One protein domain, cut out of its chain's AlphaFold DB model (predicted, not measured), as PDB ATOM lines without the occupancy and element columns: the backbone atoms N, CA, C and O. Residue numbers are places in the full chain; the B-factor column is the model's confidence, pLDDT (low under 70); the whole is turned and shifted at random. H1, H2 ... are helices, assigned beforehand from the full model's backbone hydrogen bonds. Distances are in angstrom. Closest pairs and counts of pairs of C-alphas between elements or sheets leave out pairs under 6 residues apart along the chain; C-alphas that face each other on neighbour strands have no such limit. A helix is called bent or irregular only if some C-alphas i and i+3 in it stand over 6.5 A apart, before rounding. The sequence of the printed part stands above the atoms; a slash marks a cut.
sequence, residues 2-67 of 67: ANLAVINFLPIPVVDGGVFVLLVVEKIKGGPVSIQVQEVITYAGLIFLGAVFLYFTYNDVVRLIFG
ATOM      1  N   ALA A   2      10.898  27.257 -39.790       73.38
ATOM      2  CA  ALA A   2      11.098  26.457 -38.567       73.38
ATOM      3  C   ALA A   2       9.848  26.337 -37.665       73.38
ATOM      4  O   ALA A   2       9.577  25.263 -37.148       73.38
ATOM      5  N   ASN A   3       9.051  27.406 -37.517       76.25
ATOM      6  CA  ASN A   3       7.881  27.409 -36.621       76.25
ATOM      7  C   ASN A   3       6.787  26.411 -37.059       76.25
ATOM      8  O   ASN A   3       6.257  25.669 -36.241       76.25
ATOM      9  N   LEU A   4       6.518  26.316 -38.368       73.56
ATOM     10  CA  LEU A   4       5.585  25.318 -38.912       73.56
ATOM     11  C   LEU A   4       6.061  23.883 -38.673       73.56
ATOM     12  O   LEU A   4       5.249  23.026 -38.346       73.56
ATOM     13  N   ALA A   5       7.364  23.624 -38.814       75.38
ATOM     14  CA  ALA A   5       7.916  22.305 -38.543       75.38
ATOM     15  C   ALA A   5       7.730  21.936 -37.065       75.38
ATOM     16  O   ALA A   5       7.235  20.858 -36.768       75.38
ATOM     17  N   VAL A   6       8.040  22.851 -36.139       78.44
ATOM     18  CA  VAL A   6       7.854  22.621 -34.697       78.44
ATOM     19  C   VAL A   6       6.392  22.323 -34.359       78.44
ATOM     20  O   VAL A   6       6.124  21.373 -33.631       78.44
ATOM     21  N   ILE A   7       5.449  23.084 -34.921       77.25
ATOM     22  CA  ILE A   7       4.013  22.864 -34.697       77.25
ATOM     23  C   ILE A   7       3.554  21.523 -35.289       77.25
ATOM     24  O   ILE A   7       2.829  20.788 -34.625       77.25
ATOM     25  N   ASN A   8       4.016  21.158 -36.487       75.94
ATOM     26  CA  ASN A   8       3.664  19.882 -37.114       75.94
ATOM     27  C   ASN A   8       4.325  18.674 -36.450       75.94
ATOM     28  O   ASN A   8       3.816  17.578 -36.609       75.94
ATOM     29  N   PHE A   9       5.417  18.834 -35.701       74.56
ATOM     30  CA  PHE A   9       6.024  17.746 -34.924       74.56
ATOM     31  C   PHE A   9       5.343  17.509 -33.571       74.56
ATOM     32  O   PHE A   9       5.665  16.528 -32.897       74.56
ATOM     33  N   LEU A  10       4.412  18.374 -33.155       77.81
ATOM     34  CA  LEU A  10       3.667  18.149 -31.924       77.81
ATOM     35  C   LEU A  10       2.805  16.883 -32.049       77.81
ATOM     36  O   LEU A  10       2.234  16.623 -33.111       77.81
ATOM     37  N   PRO A  11       2.669  16.105 -30.962       71.25
ATOM     38  CA  PRO A  11       1.892  14.868 -30.934       71.25
ATOM     39  C   PRO A  11       0.386  15.173 -30.878       71.25
ATOM     40  O   PRO A  11      -0.307  14.786 -29.941       71.25
ATOM     41  N   ILE A  12      -0.121  15.927 -31.854       77.00
ATOM     42  CA  ILE A  12      -1.520  16.337 -31.934       77.00
ATOM     43  C   ILE A  12      -2.196  15.495 -33.026       77.00
ATOM     44  O   ILE A  12      -1.753  15.541 -34.169       77.00
ATOM     45  N   PRO A  13      -3.278  14.755 -32.729       68.38
ATOM     46  CA  PRO A  13      -3.925  13.808 -33.652       68.38
ATOM     47  C   PRO A  13      -4.379  14.364 -35.012       68.38
ATOM     48  O   PRO A  13      -4.716  13.597 -35.905       68.38
ATOM     49  N   VAL A  14      -4.412  15.688 -35.159       73.38
ATOM     50  CA  VAL A  14      -4.909  16.410 -36.338       73.38
ATOM     51  C   VAL A  14      -3.767  16.982 -37.198       73.38
ATOM     52  O   VAL A  14      -4.021  17.504 -38.278       73.38
ATOM     53  N   VAL A  15      -2.517  16.903 -36.725       78.88
ATOM     54  CA  VAL A  15      -1.316  17.366 -37.444       78.88
ATOM     55  C   VAL A  15      -0.382  16.192 -37.740       78.88
ATOM     56  O   VAL A  15      -0.466  15.143 -37.095       78.88
ATOM     57  N   ASP A  16       0.534  16.374 -38.696       82.81
ATOM     58  CA  ASP A  16       1.430  15.318 -39.203       82.81
ATOM     59  C   ASP A  16       2.177  14.553 -38.089       82.81
ATOM     60  O   ASP A  16       2.386  13.343 -38.174       82.81
ATOM     61  N   GLY A  17       2.536  15.232 -36.999       81.75
ATOM     62  CA  GLY A  17       3.231  14.675 -35.841       81.75
ATOM     63  C   GLY A  17       2.389  13.709 -35.014       81.75
ATOM     64  O   GLY A  17       2.924  12.724 -34.509       81.75
ATOM     65  N   GLY A  18       1.071  13.909 -34.913       82.94
ATOM     66  CA  GLY A  18       0.181  12.946 -34.254       82.94
ATOM     67  C   GLY A  18       0.036  11.656 -35.053       82.94
ATOM     68  O   GLY A  18       0.082  10.565 -34.483       82.94
ATOM     69  N   VAL A  19      -0.048  11.772 -36.381       83.38
ATOM     70  CA  VAL A  19      -0.046  10.618 -37.293       83.38
ATOM     71  C   VAL A  19       1.289   9.877 -37.203       83.38
ATOM     72  O   VAL A  19       1.311   8.655 -37.073       83.38
ATOM     73  N   PHE A  20       2.409  10.602 -37.183       86.31
ATOM     74  CA  PHE A  20       3.734  10.013 -36.993       86.31
ATOM     75  C   PHE A  20       3.853   9.251 -35.664       86.31
ATOM     76  O   PHE A  20       4.369   8.134 -35.638       86.31
ATOM     77  N   VAL A  21       3.334   9.805 -34.565       87.44
ATOM     78  CA  VAL A  21       3.313   9.121 -33.262       87.44
ATOM     79  C   VAL A  21       2.475   7.847 -33.311       87.44
ATOM     80  O   VAL A  21       2.922   6.820 -32.803       87.44
ATOM     81  N   LEU A  22       1.307   7.865 -33.960       87.38
ATOM     82  CA  LEU A  22       0.495   6.659 -34.155       87.38
ATOM     83  C   LEU A  22       1.258   5.582 -34.938       87.38
ATOM     84  O   LEU A  22       1.253   4.428 -34.524       87.38
ATOM     85  N   LEU A  23       1.989   5.954 -35.991       87.00
ATOM     86  CA  LEU A  23       2.824   5.025 -36.764       87.00
ATOM     87  C   LEU A  23       3.988   4.451 -35.939       87.00
ATOM     88  O   LEU A  23       4.317   3.268 -36.050       87.00
ATOM     89  N   VAL A  24       4.611   5.261 -35.079       88.62
ATOM     90  CA  VAL A  24       5.633   4.782 -34.134       88.62
ATOM     91  C   VAL A  24       5.020   3.797 -33.139       88.62
ATOM     92  O   VAL A  24       5.605   2.746 -32.880       88.62
ATOM     93  N   VAL A  25       3.823   4.089 -32.627       87.75
ATOM     94  CA  VAL A  25       3.078   3.185 -31.741       87.75
ATOM     95  C   VAL A  25       2.727   1.882 -32.459       87.75
ATOM     96  O   VAL A  25       2.922   0.820 -31.882       87.75
ATOM     97  N   GLU A  26       2.281   1.925 -33.714       91.00
ATOM     98  CA  GLU A  26       2.030   0.729 -34.533       91.00
ATOM     99  C   GLU A  26       3.283  -0.125 -34.702       91.00
ATOM    100  O   GLU A  26       3.236  -1.346 -34.528       91.00
ATOM    101  N   LYS A  27       4.422   0.520 -34.975       89.38
ATOM    102  CA  LYS A  27       5.715  -0.149 -35.121       89.38
ATOM    103  C   LYS A  27       6.163  -0.827 -33.825       89.38
ATOM    104  O   LYS A  27       6.689  -1.934 -33.883       89.38
ATOM    105  N   ILE A  28       5.945  -0.193 -32.671       92.19
ATOM    106  CA  ILE A  28       6.265  -0.768 -31.354       92.19
ATOM    107  C   ILE A  28       5.279  -1.887 -30.990       92.19
ATOM    108  O   ILE A  28       5.686  -2.923 -30.472       92.19
ATOM    109  N   LYS A  29       3.987  -1.703 -31.284       89.94
ATOM    110  CA  LYS A  29       2.921  -2.681 -31.022       89.94
ATOM    111  C   LYS A  29       3.010  -3.908 -31.940       89.94
ATOM    112  O   LYS A  29       2.415  -4.937 -31.634       89.94
ATOM    113  N   GLY A  30       3.729  -3.805 -33.060       90.69
ATOM    114  CA  GLY A  30       3.894  -4.884 -34.038       90.69
ATOM    115  C   GLY A  30       2.652  -5.130 -34.900       90.69
ATOM    116  O   GLY A  30       2.523  -6.198 -35.494       90.69
ATOM    117  N   GLY A  31       1.725  -4.171 -34.968       86.44
ATOM    118  CA  GLY A  31       0.485  -4.306 -35.726       86.44
ATOM    119  C   GLY A  31      -0.335  -3.015 -35.769       86.44
ATOM    120  O   GLY A  31      -0.133  -2.135 -34.924       86.44
ATOM    121  N   PRO A  32      -1.273  -2.898 -36.727       86.31
ATOM    122  CA  PRO A  32      -2.031  -1.671 -36.953       86.31
ATOM    123  C   PRO A  32      -2.851  -1.272 -35.718       86.31
ATOM    124  O   PRO A  32      -3.376  -2.114 -34.975       86.31
ATOM    125  N   VAL A  33      -2.952   0.028 -35.454       86.69
ATOM    126  CA  VAL A  33      -3.914   0.592 -34.505       86.69
ATOM    127  C   VAL A  33      -5.293   0.431 -35.130       86.69
ATOM    128  O   VAL A  33      -5.469   0.631 -36.329       86.69
ATOM    129  N   SER A  34      -6.271  -0.014 -34.339       90.19
ATOM    130  CA  SER A  34      -7.614  -0.206 -34.877       90.19
ATOM    131  C   SER A  34      -8.184   1.135 -35.328       90.19
ATOM    132  O   SER A  34      -7.945   2.169 -34.699       90.19
ATOM    133  N   ILE A  35      -8.970   1.107 -36.403       87.94
ATOM    134  CA  ILE A  35      -9.560   2.323 -36.970       87.94
ATOM    135  C   ILE A  35     -10.399   3.081 -35.932       87.94
ATOM    136  O   ILE A  35     -10.294   4.297 -35.834       87.94
ATOM    137  N   GLN A  36     -11.109   2.358 -35.052       90.19
ATOM    138  CA  GLN A  36     -11.892   2.974 -33.978       90.19
ATOM    139  C   GLN A  36     -11.009   3.753 -32.994       90.19
ATOM    140  O   GLN A  36     -11.402   4.805 -32.502       90.19
ATOM    141  N   VAL A  37      -9.806   3.251 -32.692       87.62
ATOM    142  CA  VAL A  37      -8.878   3.932 -31.780       87.62
ATOM    143  C   VAL A  37      -8.295   5.178 -32.444       87.62
ATOM    144  O   VAL A  37      -8.219   6.217 -31.791       87.62
ATOM    145  N   GLN A  38      -7.940   5.113 -33.733       88.31
ATOM    146  CA  GLN A  38      -7.496   6.299 -34.475       88.31
ATOM    147  C   GLN A  38      -8.591   7.372 -34.524       88.31
ATOM    148  O   GLN A  38      -8.309   8.536 -34.246       88.31
ATOM    149  N   GLU A  39      -9.838   6.992 -34.804       89.62
ATOM    150  CA  GLU A  39     -10.981   7.909 -34.813       89.62
ATOM    151  C   GLU A  39     -11.195   8.564 -33.445       89.62
ATOM    152  O   GLU A  39     -11.265   9.789 -33.358       89.62
ATOM    153  N   VAL A  40     -11.230   7.779 -32.363       91.19
ATOM    154  CA  VAL A  40     -11.415   8.308 -31.002       91.19
ATOM    155  C   VAL A  40     -10.302   9.286 -30.630       91.19
ATOM    156  O   VAL A  40     -10.592  10.371 -30.131       91.19
ATOM    157  N   ILE A  41      -9.042   8.939 -30.901       87.81
ATOM    158  CA  ILE A  41      -7.893   9.815 -30.631       87.81
ATOM    159  C   ILE A  41      -7.994  11.104 -31.457       87.81
ATOM    160  O   ILE A  41      -7.748  12.191 -30.933       87.81
ATOM    161  N   THR A  42      -8.415  11.003 -32.718       87.81
ATOM    162  CA  THR A  42      -8.582  12.151 -33.619       87.81
ATOM    163  C   THR A  42      -9.665  13.102 -33.124       87.81
ATOM    164  O   THR A  42      -9.403  14.294 -32.947       87.81
ATOM    165  N   TYR A  43     -10.863  12.592 -32.828       91.12
ATOM    166  CA  TYR A  43     -11.964  13.405 -32.312       91.12
ATOM    167  C   TYR A  43     -11.654  13.996 -30.936       91.12
ATOM    168  O   TYR A  43     -11.939  15.170 -30.701       91.12
ATOM    169  N   ALA A  44     -11.025  13.226 -30.044       90.19
ATOM    170  CA  ALA A  44     -10.588  13.725 -28.743       90.19
ATOM    171  C   ALA A  44      -9.572  14.869 -28.894       90.19
ATOM    172  O   ALA A  44      -9.710  15.902 -28.238       90.19
ATOM    173  N   GLY A  45      -8.597  14.722 -29.796       87.75
ATOM    174  CA  GLY A  45      -7.628  15.769 -30.119       87.75
ATOM    175  C   GLY A  45      -8.283  17.027 -30.693       87.75
ATOM    176  O   GLY A  45      -7.941  18.135 -30.284       87.75
ATOM    177  N   LEU A  46      -9.261  16.865 -31.587       90.62
ATOM    178  CA  LEU A  46     -10.006  17.974 -32.184       90.62
ATOM    179  C   LEU A  46     -10.818  18.748 -31.135       90.62
ATOM    180  O   LEU A  46     -10.753  19.976 -31.085       90.62
ATOM    181  N   ILE A  47     -11.552  18.037 -30.273       93.94
ATOM    182  CA  ILE A  47     -12.341  18.643 -29.191       93.94
ATOM    183  C   ILE A  47     -11.423  19.366 -28.207       93.94
ATOM    184  O   ILE A  47     -11.712  20.498 -27.824       93.94
ATOM    185  N   PHE A  48     -10.305  18.745 -27.822       91.12
ATOM    186  CA  PHE A  48      -9.325  19.355 -26.928       91.12
ATOM    187  C   PHE A  48      -8.761  20.655 -27.510       91.12
ATOM    188  O   PHE A  48      -8.774  21.684 -26.836       91.12
ATOM    189  N   LEU A  49      -8.329  20.640 -28.774       90.38
ATOM    190  CA  LEU A  49      -7.848  21.841 -29.455       90.38
ATOM    191  C   LEU A  49      -8.921  22.926 -29.537       90.38
ATOM    192  O   LEU A  49      -8.633  24.083 -29.245       90.38
ATOM    193  N   GLY A  50     -10.153  22.557 -29.893       93.56
ATOM    194  CA  GLY A  50     -11.280  23.485 -29.934       93.56
ATOM    195  C   GLY A  50     -11.559  24.117 -28.569       93.56
ATOM    196  O   GLY A  50     -11.735  25.328 -28.477       93.56
ATOM    197  N   ALA A  51     -11.527  23.325 -27.497       95.25
ATOM    198  CA  ALA A  51     -11.721  23.811 -26.135       95.25
ATOM    199  C   ALA A  51     -10.609  24.779 -25.705       95.25
ATOM    200  O   ALA A  51     -10.897  25.843 -25.161       95.25
ATOM    201  N   VAL A  52      -9.347  24.445 -25.990       93.44
ATOM    202  CA  VAL A  52      -8.195  25.310 -25.698       93.44
ATOM    203  C   VAL A  52      -8.277  26.615 -26.495       93.44
ATOM    204  O   VAL A  52      -8.086  27.692 -25.933       93.44
ATOM    205  N   PHE A  53      -8.618  26.539 -27.781       94.50
ATOM    206  CA  PHE A  53      -8.813  27.711 -28.630       94.50
ATOM    207  C   PHE A  53      -9.924  28.624 -28.096       94.50
ATOM    208  O   PHE A  53      -9.720  29.832 -27.974       94.50
ATOM    209  N   LEU A  54     -11.077  28.055 -27.726       97.25
ATOM    210  CA  LEU A  54     -12.185  28.803 -27.129       97.25
ATOM    211  C   LEU A  54     -11.791  29.437 -25.796       97.25
ATOM    212  O   LEU A  54     -12.128  30.592 -25.557       97.25
ATOM    213  N   TYR A  55     -11.056  28.718 -24.951       96.94
ATOM    214  CA  TYR A  55     -10.575  29.234 -23.672       96.94
ATOM    215  C   TYR A  55      -9.655  30.447 -23.848       96.94
ATOM    216  O   TYR A  55      -9.839  31.462 -23.176       96.94
ATOM    217  N   PHE A  56      -8.684  30.369 -24.761       96.31
ATOM    218  CA  PHE A  56      -7.809  31.507 -25.055       96.31
ATOM    219  C   PHE A  56      -8.588  32.671 -25.663       96.31
ATOM    220  O   PHE A  56      -8.495  33.786 -25.161       96.31
ATOM    221  N   THR A  57      -9.436  32.393 -26.655       96.12
ATOM    222  CA  THR A  57     -10.272  33.412 -27.305       96.12
ATOM    223  C   THR A  57     -11.167  34.124 -26.294       96.12
ATOM    224  O   THR A  57     -11.271  35.345 -26.311       96.12
ATOM    225  N   TYR A  58     -11.797  33.382 -25.380       96.62
ATOM    226  CA  TYR A  58     -12.630  33.950 -24.326       96.62
ATOM    227  C   TYR A  58     -11.826  34.870 -23.405       96.62
ATOM    228  O   TYR A  58     -12.251  35.995 -23.153       96.62
ATOM    229  N   ASN A  59     -10.656  34.424 -22.938       96.25
ATOM    230  CA  ASN A  59      -9.792  35.248 -22.093       96.25
ATOM    231  C   ASN A  59      -9.341  36.527 -22.805       96.25
ATOM    232  O   ASN A  59      -9.366  37.597 -22.200       96.25
ATOM    233  N   ASP A  60      -8.981  36.433 -24.084       95.31
ATOM    234  CA  ASP A  60      -8.580  37.588 -24.885       95.31
ATOM    235  C   ASP A  60      -9.745  38.570 -25.071       95.31
ATOM    236  O   ASP A  60      -9.574  39.770 -24.868       95.31
ATOM    237  N   VAL A  61     -10.952  38.078 -25.375       96.69
ATOM    238  CA  VAL A  61     -12.164  38.906 -25.516       96.69
ATOM    239  C   VAL A  61     -12.525  39.593 -24.201       96.69
ATOM    240  O   VAL A  61     -12.780  40.795 -24.188       96.69
ATOM    241  N   VAL A  62     -12.525  38.859 -23.086       96.94
ATOM    242  CA  VAL A  62     -12.802  39.426 -21.758       96.94
ATOM    243  C   VAL A  62     -11.774  40.497 -21.417       96.94
ATOM    244  O   VAL A  62     -12.148  41.582 -20.982       96.94
ATOM    245  N   ARG A  63     -10.491  40.230 -21.667       95.44
ATOM    246  CA  ARG A  63      -9.421  41.199 -21.438       95.44
ATOM    247  C   ARG A  63      -9.554  42.442 -22.316       95.44
ATOM    248  O   ARG A  63      -9.239  43.522 -21.851       95.44
ATOM    249  N   LEU A  64     -10.002  42.307 -23.561       95.50
ATOM    250  CA  LEU A  64     -10.199  43.446 -24.463       95.50
ATOM    251  C   LEU A  64     -11.410  44.311 -24.087       95.50
ATOM    252  O   LEU A  64     -11.408  45.503 -24.371       95.50
ATOM    253  N   ILE A  65     -12.454  43.713 -23.506       95.81
ATOM    254  CA  ILE A  65     -13.701  44.414 -23.159       95.81
ATOM    255  C   ILE A  65     -13.645  45.015 -21.752       95.81
ATOM    256  O   ILE A  65     -14.168  46.106 -21.531       95.81
ATOM    257  N   PHE A  66     -13.066  44.291 -20.794       91.00
ATOM    258  CA  PHE A  66     -13.079  44.649 -19.372       91.00
ATOM    259  C   PHE A  66     -11.707  45.057 -18.822       91.00
ATOM    260  O   PHE A  66     -11.623  45.432 -17.651       91.00
ATOM    261  N   GLY A  67     -10.646  44.928 -19.621       70.12
ATOM    262  CA  GLY A  67      -9.276  45.308 -19.267       70.12
ATOM    263  C   GLY A  67      -8.835  46.630 -19.869       70.12
ATOM    264  O   GLY A  67      -9.495  47.125 -20.808       70.12
TER     265      GLY A  67
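AT A GLANCE: This is residues 2 to 67 of the 67 residues of a protein of Phycisphaerales bacterium (UniProt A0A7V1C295). The model is an open hook of three helices: the long straight helix H3 makes the shaft, and H2, less than half as long, folds back beside its first part with a gap between the two. The short helix H1 sits at the beginning of H2 and turns off at an angle, away from H3, while the second part of H3, from residue 50 on, sticks out alone and makes much of the length. The printed part has 66 residues with three named helices, in the order H1, H2, H3 along the chain, and no named strand; the class is all helix. The whole is only just loose, close to extended, with a radius of gyration of the C-alphas of 16.0 A, and its outline is flat, with spans of 54 by 30 by 12 A.

HOW THE PARTS SIT: The printed part begins with H1, residues 2 to 8. A short link of 7 residues, 9 to 15, joins it to H2, residues 16 to 29. H1 and H2 are close but not clearly touching, with 2 pairs of C-alphas within 8 A. Their closest C-alphas are those of Asn 8 and Gly 17, 5.4 A apart. Their lines stand at a steep tilt of 54 degrees, and they run the same way; their centres are 18.0 A apart. A tight link of 5 residues, 30 to 34, then leads from H2 to H3, residues 35 to 66. The y component of the N-to-C direction is -0.94 in H2 and 0.95 in H3. H2 and H3 are near each other, with 7 pairs of C-alphas within 10 A. No C-alpha of H2 is within 8 A of H3, but only just: the closest two are 8.0 A apart. H1 and H3 are apart, with no C-alpha of the one within 8 A of the other. In H1, H2 and H3 every pair of O i and N i+4 is within hydrogen-bond range.

IN THESE COORDINATES: H1 runs from Ala 2, whose C-alpha is at (11.098, 26.457, -38.567), to Asn 8, whose C-alpha is at (3.664, 19.882, -37.114). It has 7 residues. H2 has 14 residues, from Asp 16, with its C-alpha at (1.430, 15.318, -39.203), to Lys 29, and measures 19.8 A from first to last C-alpha. H3 is the longest helix, with 32 residues from Ile 35 to Phe 66. Its C-alphas run from (-9.560, 2.323, -36.970) at residue 35 to (-13.079, 44.649, -19.372) at residue 66, a length of 46.0 A. No helix is bent or irregular.

THE WHOLE: The two C-alphas farthest apart are those of Gly 30 and Phe 66, at 54.4 A, while the first and last printed C-alphas, those of Ala 2 and Gly 67, are 33.8 A apart. Residues 50 to 67, of which 50 to 66 belong to H3, stand free. Without them the body has 48 residues, spans 33 by 23 by 10 A and has a radius of gyration of 11.3 A. The printed part has no cut; it begins at residue 2 and ends at residue 67, the chain's last residue. Neither of the two links is long. The mean pLDDT of the printed part is 87.1, with means of 76 in H1, 87 in H2 and 93 in H3. One residue, Pro 13 in the link between H1 and H2, is under 70.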